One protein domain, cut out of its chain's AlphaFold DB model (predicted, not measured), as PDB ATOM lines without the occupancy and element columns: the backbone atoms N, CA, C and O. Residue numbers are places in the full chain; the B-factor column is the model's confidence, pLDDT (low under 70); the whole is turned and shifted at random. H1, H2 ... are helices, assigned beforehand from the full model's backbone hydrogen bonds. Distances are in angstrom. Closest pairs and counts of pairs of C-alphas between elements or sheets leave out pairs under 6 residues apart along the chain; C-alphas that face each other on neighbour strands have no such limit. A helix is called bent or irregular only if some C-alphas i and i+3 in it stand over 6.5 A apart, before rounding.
ATOM      1  N   THR A   3      20.598 -29.305  55.663       54.09
ATOM      2  CA  THR A   3      21.452 -30.040  54.713       54.09
ATOM      3  C   THR A   3      20.660 -30.726  53.601       54.09
ATOM      4  O   THR A   3      20.981 -30.522  52.437       54.09
ATOM      5  N   HIS A   4      19.561 -31.418  53.935       63.28
ATOM      6  CA  HIS A   4      18.704 -32.123  52.964       63.28
ATOM      7  C   HIS A   4      18.151 -31.237  51.836       63.28
ATOM      8  O   HIS A   4      17.804 -31.741  50.767       63.28
ATOM      9  N   ASN A   5      18.061 -29.924  52.061       87.62
ATOM     10  CA  ASN A   5      17.576 -28.987  51.055       87.62
ATOM     11  C   ASN A   5      18.595 -28.821  49.914       87.62
ATOM     12  O   ASN A   5      18.213 -28.881  48.750       87.62
ATOM     13  N   LEU A   6      19.890 -28.712  50.233       93.25
ATOM     14  CA  LEU A   6      20.934 -28.481  49.230       93.25
ATOM     15  C   LEU A   6      21.194 -29.705  48.355       93.25
ATOM     16  O   LEU A   6      21.321 -29.552  47.145       93.25
ATOM     17  N   ASP A   7      21.205 -30.906  48.934       94.12
ATOM     18  CA  ASP A   7      21.354 -32.146  48.161       94.12
ATOM     19  C   ASP A   7      20.183 -32.314  47.168       94.12
ATOM     20  O   ASP A   7      20.383 -32.597  45.984       94.12
ATOM     21  N   THR A   8      18.950 -32.049  47.620       94.94
ATOM     22  CA  THR A   8      17.751 -32.089  46.761       94.94
ATOM     23  C   THR A   8      17.780 -30.995  45.694       94.94
ATOM     24  O   THR A   8      17.391 -31.230  44.549       94.94
ATOM     25  N   HIS A   9      18.246 -29.798  46.046       95.81
ATOM     26  CA  HIS A   9      18.368 -28.684  45.113       95.81
ATOM     27  C   HIS A   9      19.390 -28.996  44.014       95.81
ATOM     28  O   HIS A   9      19.054 -28.873  42.837       95.81
ATOM     29  N   LEU A  10      20.577 -29.498  44.369       96.62
ATOM     30  CA  LEU A  10      21.591 -29.891  43.390       96.62
ATOM     31  C   LEU A  10      21.094 -31.022  42.483       96.62
ATOM     32  O   LEU A  10      21.238 -30.944  41.266       96.62
ATOM     33  N   THR A  11      20.414 -32.020  43.057       97.19
ATOM     34  CA  THR A  11      19.785 -33.112  42.293       97.19
ATOM     35  C   THR A  11      18.785 -32.580  41.262       97.19
ATOM     36  O   THR A  11      18.731 -33.070  40.135       97.19
ATOM     37  N   ARG A  12      18.006 -31.546  41.609       97.44
ATOM     38  CA  ARG A  12      17.077 -30.906  40.667       97.44
ATOM     39  C   ARG A  12      17.818 -30.220  39.522       97.44
ATOM     40  O   ARG A  12      17.426 -30.403  38.374       97.44
ATOM     41  N   ILE A  13      18.889 -29.482  39.824       97.88
ATOM     42  CA  ILE A  13      19.719 -28.827  38.802       97.88
ATOM     43  C   ILE A  13      20.325 -29.875  37.856       97.88
ATOM     44  O   ILE A  13      20.316 -29.680  36.645       97.88
ATOM     45  N   PHE A  14      20.773 -31.021  38.377       97.50
ATOM     46  CA  PHE A  14      21.298 -32.123  37.560       97.50
ATOM     47  C   PHE A  14      20.224 -32.706  36.633       97.50
ATOM     48  O   PHE A  14      20.485 -32.952  35.456       97.50
ATOM     49  N   GLY A  15      18.999 -32.884  37.138       97.88
ATOM     50  CA  GLY A  15      17.867 -33.331  36.325       97.88
ATOM     51  C   GLY A  15      17.532 -32.362  35.189       97.88
ATOM     52  O   GLY A  15      17.251 -32.794  34.075       97.88
ATOM     53  N   GLU A  16      17.609 -31.055  35.442       97.94
ATOM     54  CA  GLU A  16      17.437 -30.032  34.405       97.94
ATOM     55  C   GLU A  16      18.585 -30.042  33.386       97.94
ATOM     56  O   GLU A  16      18.332 -29.956  32.186       97.94
ATOM     57  N   ALA A  17      19.831 -30.198  33.845       97.62
ATOM     58  CA  ALA A  17      21.007 -30.301  32.985       97.62
ATOM     59  C   ALA A  17      20.898 -31.480  32.007       97.62
ATOM     60  O   ALA A  17      21.169 -31.321  30.819       97.62
ATOM     61  N   ALA A  18      20.427 -32.634  32.491       97.06
ATOM     62  CA  ALA A  18      20.290 -33.856  31.703       97.06
ATOM     63  C   ALA A  18      19.315 -33.725  30.519       97.06
ATOM     64  O   ALA A  18      19.460 -34.435  29.526       97.06
ATOM     65  N   ILE A  19      18.328 -32.825  30.605       97.00
ATOM     66  CA  ILE A  19      17.344 -32.582  29.536       97.00
ATOM     67  C   ILE A  19      17.602 -31.281  28.760       97.00
ATOM     68  O   ILE A  19      16.899 -30.984  27.792       97.00
ATOM     69  N   ALA A  20      18.595 -30.485  29.166       96.31
ATOM     70  CA  ALA A  20      18.925 -29.213  28.539       96.31
ATOM     71  C   ALA A  20      19.678 -29.438  27.219       96.31
ATOM     72  O   ALA A  20      20.903 -29.439  27.183       96.31
ATOM     73  N   MET A  21      18.946 -29.624  26.119       92.00
ATOM     74  CA  MET A  21      19.540 -29.866  24.794       92.00
ATOM     75  C   MET A  21      19.943 -28.577  24.064       92.00
ATOM     76  O   MET A  21      20.931 -28.564  23.335       92.00
ATOM     77  N   ALA A  22      19.179 -27.498  24.252       95.62
ATOM     78  CA  ALA A  22      19.413 -26.222  23.583       95.62
ATOM     79  C   ALA A  22      20.486 -25.385  24.307       95.62
ATOM     80  O   ALA A  22      20.536 -25.423  25.542       95.62
ATOM     81  N   PRO A  23      21.283 -24.572  23.585       95.75
ATOM     82  CA  PRO A  23      22.295 -23.711  24.197       95.75
ATOM     83  C   PRO A  23      21.748 -22.809  25.313       95.75
ATOM     84  O   PRO A  23      22.297 -22.789  26.412       95.75
ATOM     85  N   ASP A  24      20.606 -22.157  25.086       95.88
ATOM     86  CA  ASP A  24      19.973 -21.276  26.079       95.88
ATOM     87  C   ASP A  24      19.577 -22.029  27.360       95.88
ATOM     88  O   ASP A  24      19.703 -21.508  28.472       95.88
ATOM     89  N   ALA A  25      19.136 -23.284  27.222       96.75
ATOM     90  CA  ALA A  25      18.803 -24.128  28.363       96.75
ATOM     91  C   ALA A  25      20.063 -24.478  29.168       96.75
ATOM     92  O   ALA A  25      20.055 -24.363  30.393       96.75
ATOM     93  N   LYS A  26      21.169 -24.822  28.494       97.31
ATOM     94  CA  LYS A  26      22.461 -25.079  29.152       97.31
ATOM     95  C   LYS A  26      22.990 -23.831  29.864       97.31
ATOM     96  O   LYS A  26      23.408 -23.919  31.015       97.31
ATOM     97  N   GLN A  27      22.887 -22.655  29.241       97.12
ATOM     98  CA  GLN A  27      23.241 -21.376  29.871       97.12
ATOM     99  C   GLN A  27      22.375 -21.071  31.104       97.12
ATOM    100  O   GLN A  27      22.879 -20.566  32.107       97.12
ATOM    101  N   SER A  28      21.077 -21.389  31.062       97.88
ATOM    102  CA  SER A  28      20.190 -21.244  32.222       97.88
ATOM    103  C   SER A  28      20.622 -22.139  33.387       97.88
ATOM    104  O   SER A  28      20.667 -21.677  34.528       97.88
ATOM    105  N   VAL A  29      21.005 -23.387  33.106       98.31
ATOM    106  CA  VAL A  29      21.525 -24.315  34.119       98.31
ATOM    107  C   VAL A  29      22.854 -23.817  34.699       98.31
ATOM    108  O   VAL A  29      23.017 -23.831  35.916       98.31
ATOM    109  N   ILE A  30      23.766 -23.295  33.872       98.25
ATOM    110  CA  ILE A  30      25.028 -22.694  34.340       98.25
ATOM    111  C   ILE A  30      24.770 -21.568  35.348       98.25
ATOM    112  O   ILE A  30      25.400 -21.550  36.403       98.25
ATOM    113  N   LYS A  31      23.803 -20.679  35.086       97.94
ATOM    114  CA  LYS A  31      23.437 -19.607  36.031       97.94
ATOM    115  C   LYS A  31      22.961 -20.161  37.378       97.94
ATOM    116  O   LYS A  31      23.377 -19.673  38.421       97.94
ATOM    117  N   LYS A  32      22.151 -21.226  37.367       98.06
ATOM    118  CA  LYS A  32      21.711 -21.894  38.605       98.06
ATOM    119  C   LYS A  32      22.884 -22.496  39.383       98.06
ATOM    120  O   LYS A  32      22.888 -22.446  40.609       98.06
ATOM    121  N   LEU A  33      23.876 -23.051  38.685       98.25
ATOM    122  CA  LEU A  33      25.094 -23.583  39.307       98.25
ATOM    123  C   LEU A  33      25.960 -22.468  39.909       98.25
ATOM    124  O   LEU A  33      26.512 -22.656  40.994       98.25
ATOM    125  N   ASP A  34      26.027 -21.306  39.255       97.62
ATOM    126  CA  ASP A  34      26.726 -20.124  39.771       97.62
ATOM    127  C   ASP A  34      26.095 -19.578  41.053       97.62
ATOM    128  O   ASP A  34      26.825 -19.239  41.984       97.62
ATOM    129  N   ASP A  35      24.766 -19.579  41.149       97.12
ATOM    130  CA  ASP A  35      24.056 -19.198  42.374       97.12
ATOM    131  C   ASP A  35      24.187 -20.267  43.477       97.12
ATOM    132  O   ASP A  35      24.262 -19.954  44.671       97.12
ATOM    133  N   PHE A  36      24.241 -21.548  43.097       97.06
ATOM    134  CA  PHE A  36      24.329 -22.662  44.042       97.06
ATOM    135  C   PHE A  36      25.697 -22.752  44.734       97.06
ATOM    136  O   PHE A  36      25.757 -22.981  45.943       97.06
ATOM    137  N   CYS A  37      26.798 -22.559  44.001       96.81
ATOM    138  CA  CYS A  37      28.161 -22.667  44.533       96.81
ATOM    139  C   CYS A  37      28.411 -21.841  45.819       96.81
ATOM    140  O   CYS A  37      28.844 -22.420  46.823       96.81
ATOM    141  N   PRO A  38      28.148 -20.518  45.859       96.19
ATOM    142  CA  PRO A  38      28.340 -19.719  47.066       96.19
ATOM    143  C   PRO A  38      27.357 -20.102  48.176       96.19
ATOM    144  O   PRO A  38      27.741 -20.081  49.344       96.19
ATOM    145  N   ALA A  39      26.127 -20.510  47.842       94.94
ATOM    146  CA  ALA A  39      25.152 -20.966  48.830       94.94
ATOM    147  C   ALA A  39      25.606 -22.261  49.528       94.94
ATOM    148  O   ALA A  39      25.530 -22.364  50.753       94.94
ATOM    149  N   ALA A  40      26.135 -23.227  48.773       96.25
ATOM    150  CA  ALA A  40      26.678 -24.469  49.314       96.25
ATOM    151  C   ALA A  40      27.927 -24.225  50.177       96.25
ATOM    152  O   ALA A  40      28.013 -24.742  51.292       96.25
ATOM    153  N   ASN A  41      28.849 -23.370  49.719       95.81
ATOM    154  CA  ASN A  41      30.015 -22.971  50.513       95.81
ATOM    155  C   ASN A  41      29.611 -22.251  51.809       95.81
ATOM    156  O   ASN A  41      30.101 -22.599  52.882       95.81
ATOM    157  N   GLY A  42      28.675 -21.299  51.736       95.38
ATOM    158  CA  GLY A  42      28.161 -20.570  52.902       95.38
ATOM    159  C   GLY A  42      27.426 -21.461  53.907       95.38
ATOM    160  O   GLY A  42      27.416 -21.168  55.100       95.38
ATOM    161  N   ALA A  43      26.865 -22.581  53.449       94.44
ATOM    162  CA  ALA A  43      26.235 -23.591  54.294       94.44
ATOM    163  C   ALA A  43      27.211 -24.657  54.834       94.44
ATOM    164  O   ALA A  43      26.766 -25.619  55.461       94.44
ATOM    165  N   GLY A  44      28.521 -24.525  54.585       95.69
ATOM    166  CA  GLY A  44      29.528 -25.494  55.029       95.69
ATOM    167  C   GLY A  44      29.479 -26.827  54.274       95.69
ATOM    168  O   GLY A  44      29.830 -27.856  54.844       95.69
ATOM    169  N   ARG A  45      29.028 -26.815  53.013       95.50
ATOM    170  CA  ARG A  45      28.932 -27.982  52.116       95.50
ATOM    171  C   ARG A  45      29.822 -27.806  50.866       95.50
ATOM    172  O   ARG A  45      29.300 -27.768  49.747       95.50
ATOM    173  N   PRO A  46      31.152 -27.639  51.009       96.19
ATOM    174  CA  PRO A  46      32.056 -27.395  49.877       96.19
ATOM    175  C   PRO A  46      32.117 -28.560  48.878       96.19
ATOM    176  O   PRO A  46      32.435 -28.363  47.704       96.19
ATOM    177  N   GLU A  47      31.780 -29.774  49.309       97.19
ATOM    178  CA  GLU A  47      31.660 -30.933  48.433       97.19
ATOM    179  C   GLU A  47      30.534 -30.743  47.409       97.19
ATOM    180  O   GLU A  47      30.738 -30.996  46.225       97.19
ATOM    181  N   LEU A  48      29.390 -30.179  47.818       96.81
ATOM    182  CA  LEU A  48      28.287 -29.887  46.899       96.81
ATOM    183  C   LEU A  48      28.637 -28.747  45.940       96.81
ATOM    184  O   LEU A  48      28.274 -28.796  44.768       96.81
ATOM    185  N   ALA A  49      29.372 -27.736  46.415       97.50
ATOM    186  CA  ALA A  49      29.885 -26.673  45.551       97.50
ATOM    187  C   ALA A  49      30.860 -27.227  44.496       97.50
ATOM    188  O   ALA A  49      30.834 -26.801  43.345       97.50
ATOM    189  N   THR A  50      31.685 -28.207  44.871       98.19
ATOM    190  CA  THR A  50      32.623 -28.865  43.952       98.19
ATOM    191  C   THR A  50      31.886 -29.657  42.873       98.19
ATOM    192  O   THR A  50      32.231 -29.543  41.698       98.19
ATOM    193  N   GLU A  51      30.849 -30.420  43.234       98.06
ATOM    194  CA  GLU A  51      30.038 -31.144  42.245       98.06
ATOM    195  C   GLU A  51      29.274 -30.192  41.312       98.06
ATOM    196  O   GLU A  51      29.242 -30.404  40.099       98.06
ATOM    197  N   ALA A  52      28.722 -29.095  41.843       98.19
ATOM    198  CA  ALA A  52      28.088 -28.062  41.027       98.19
ATOM    199  C   ALA A  52      29.077 -27.419  40.036       98.19
ATOM    200  O   ALA A  52      28.751 -27.223  38.863       98.19
ATOM    201  N   LEU A  53      30.307 -27.140  40.484       98.19
ATOM    202  CA  LEU A  53      31.356 -26.579  39.637       98.19
ATOM    203  C   LEU A  53      31.765 -27.537  38.511       98.19
ATOM    204  O   LEU A  53      31.968 -27.085  37.386       98.19
ATOM    205  N   ARG A  54      31.863 -28.844  38.778       98.44
ATOM    206  CA  ARG A  54      32.172 -29.845  37.743       98.44
ATOM    207  C   ARG A  54      31.123 -29.845  36.638       98.44
ATOM    208  O   ARG A  54      31.478 -29.642  35.482       98.44
ATOM    209  N   LEU A  55      29.844 -29.947  37.005       98.12
ATOM    210  CA  LEU A  55      28.759 -29.911  36.024       98.12
ATOM    211  C   LEU A  55      28.756 -28.600  35.223       98.12
ATOM    212  O   LEU A  55      28.503 -28.607  34.021       98.12
ATOM    213  N   LYS A  56      29.064 -27.465  35.865       98.19
ATOM    214  CA  LYS A  56      29.181 -26.182  35.161       98.19
ATOM    215  C   LYS A  56      30.253 -26.252  34.074       98.19
ATOM    216  O   LYS A  56      30.011 -25.788  32.963       98.19
ATOM    217  N   LEU A  57      31.431 -26.788  34.392       98.00
ATOM    218  CA  LEU A  57      32.531 -26.895  33.435       98.00
ATOM    219  C   LEU A  57      32.181 -27.826  32.272       98.00
ATOM    220  O   LEU A  57      32.478 -27.478  31.129       98.00
ATOM    221  N   ASP A  58      31.492 -28.936  32.544       97.81
ATOM    222  CA  ASP A  58      31.004 -29.847  31.505       97.81
ATOM    223  C   ASP A  58      30.039 -29.125  30.549       97.81
ATOM    224  O   ASP A  58      30.226 -29.151  29.332       97.81
ATOM    225  N   LEU A  59      29.072 -28.369  31.082       97.00
ATOM    226  CA  LEU A  59      28.122 -27.598  30.271       97.00
ATOM    227  C   LEU A  59      28.790 -26.472  29.467       97.00
ATOM    228  O   LEU A  59      28.404 -26.222  28.326       97.00
ATOM    229  N   VAL A  60      29.791 -25.789  30.032       96.88
ATOM    230  CA  VAL A  60      30.578 -24.778  29.303       96.88
ATOM    231  C   VAL A  60      31.355 -25.427  28.157       96.88
ATOM    232  O   VAL A  60      31.382 -24.889  27.049       96.88
ATOM    233  N   ALA A  61      31.957 -26.595  28.392       96.44
ATOM    234  CA  ALA A  61      32.654 -27.341  27.353       96.44
ATOM    235  C   ALA A  61      31.696 -27.782  26.234       96.44
ATOM    236  O   ALA A  61      32.031 -27.634  25.059       96.44
ATOM    237  N   GLU A  62      30.496 -28.258  26.575       95.50
ATOM    238  CA  GLU A  62      29.450 -28.585  25.598       95.50
ATOM    239  C   GLU A  62      29.037 -27.363  24.767       95.50
ATOM    240  O   GLU A  62      28.974 -27.446  23.542       95.50
ATOM    241  N   LEU A  63      28.806 -26.210  25.404       95.44
ATOM    242  CA  LEU A  63      28.467 -24.966  24.705       95.44
ATOM    243  C   LEU A  63      29.573 -24.530  23.737       95.44
ATOM    244  O   LEU A  63      29.293 -24.199  22.583       95.44
ATOM    245  N   HIS A  64      30.834 -24.614  24.164       94.00
ATOM    246  CA  HIS A  64      31.977 -24.335  23.298       94.00
ATOM    247  C   HIS A  64      32.036 -25.283  22.092       94.00
ATOM    248  O   HIS A  64      32.288 -24.829  20.977       94.00
ATOM    249  N   GLN A  65      31.753 -26.578  22.276       93.19
ATOM    250  CA  GLN A  65      31.684 -27.548  21.172       93.19
ATOM    251  C   GLN A  65      30.532 -27.259  20.200       93.19
ATOM    252  O   GLN A  65      30.648 -27.538  19.008       93.19
ATOM    253  N   MET A  66      29.440 -26.663  20.682       92.62
ATOM    254  CA  MET A  66      28.309 -26.224  19.856       92.62
ATOM    255  C   MET A  66      28.591 -24.929  19.075       92.62
ATOM    256  O   MET A  66      27.729 -24.472  18.327       92.62
ATOM    257  N   GLY A  67      29.767 -24.314  19.244       87.69
ATOM    258  CA  GLY A  67      30.082 -23.006  18.662       87.69
ATOM    259  C   GLY A  67      29.383 -21.841  19.369       87.69
ATOM    260  O   GLY A  67      29.407 -20.717  18.873       87.69
TER     261      GLY A  67
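Overview. This is residues 3 to 67 of the 70 residues of an uncharacterized protein of Zobellella denitrificans (UniProt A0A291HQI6). Three long helices stand side by side as an up-and-down bundle, each running against the one before it in the chain, with their centres at the corners of a triangle. H2 and H3 make the closer hairpin, and H1 packs more loosely along their side, meeting H3 with few contacts. The printed part has 65 residues with three named helices, in the order H1, H2, H3, and no named strand; the class is all helix. The whole is compact, with a radius of gyration of the C-alphas of 11.6 A, and its outline is a rod that spans 36 by 17 by 14 A.

Arrangement. Begin with H1, residues 3 to 19, and go on to H2, residues 23 to 42. These two touch, and you will find their closest C-alphas at Ala 17 and Val 29, 6.1 A apart. They run opposite ways at a shallow tilt of 15 degrees and form a helical hairpin. Next comes H3, residues 46 to 65, which touches H2 with 26 pairs of C-alphas within 8 A. Look at Cys 37 and Ala 49 for their closest C-alphas, 4.5 A apart. H2 and H3 run opposite ways at a shallow tilt of 20 degrees, a second helical hairpin. H3 also touches H1, with residues 48 to 55 alone; the closest C-alphas are those of Leu 10 and Ala 52, 7.2 A apart. H1 and H3 run the same way at a shallow tilt of 12 degrees. Along the backbone, every O i to N i+4 pair of H3 is within hydrogen-bond range, as are 11 of 13 in H1 and 14 of 16 in H2.

Along the chain. Find C-alpha 3 at (21.452, -30.040, 54.713); from there H1 runs 25.6 A to C-alpha 19, with z falling to 29.536. H2 starts at C-alpha 23, at (22.295, -23.711, 24.197), and goes 29.5 A to C-alpha 42, with z rising to 52.902. H2 is neither bent nor irregular, but only just: C-alphas 35 and 38 are 6.4 A apart. H3 starts at C-alpha 46 and covers 28.7 A to C-alpha 65, at (31.684, -27.548, 21.172).

Size, cuts and confidence. The C-alphas of Thr 3 and Gly 67, the first and last printed, are also the two farthest apart, at 37.7 A. The printed part has no cut. Both links, H1 to H2 and H2 to H3, are tight, each with 3 residues. The mean pLDDT of the printed part is 95.2; look to residues 3 to 4 for the low confidence, where the model is under 70.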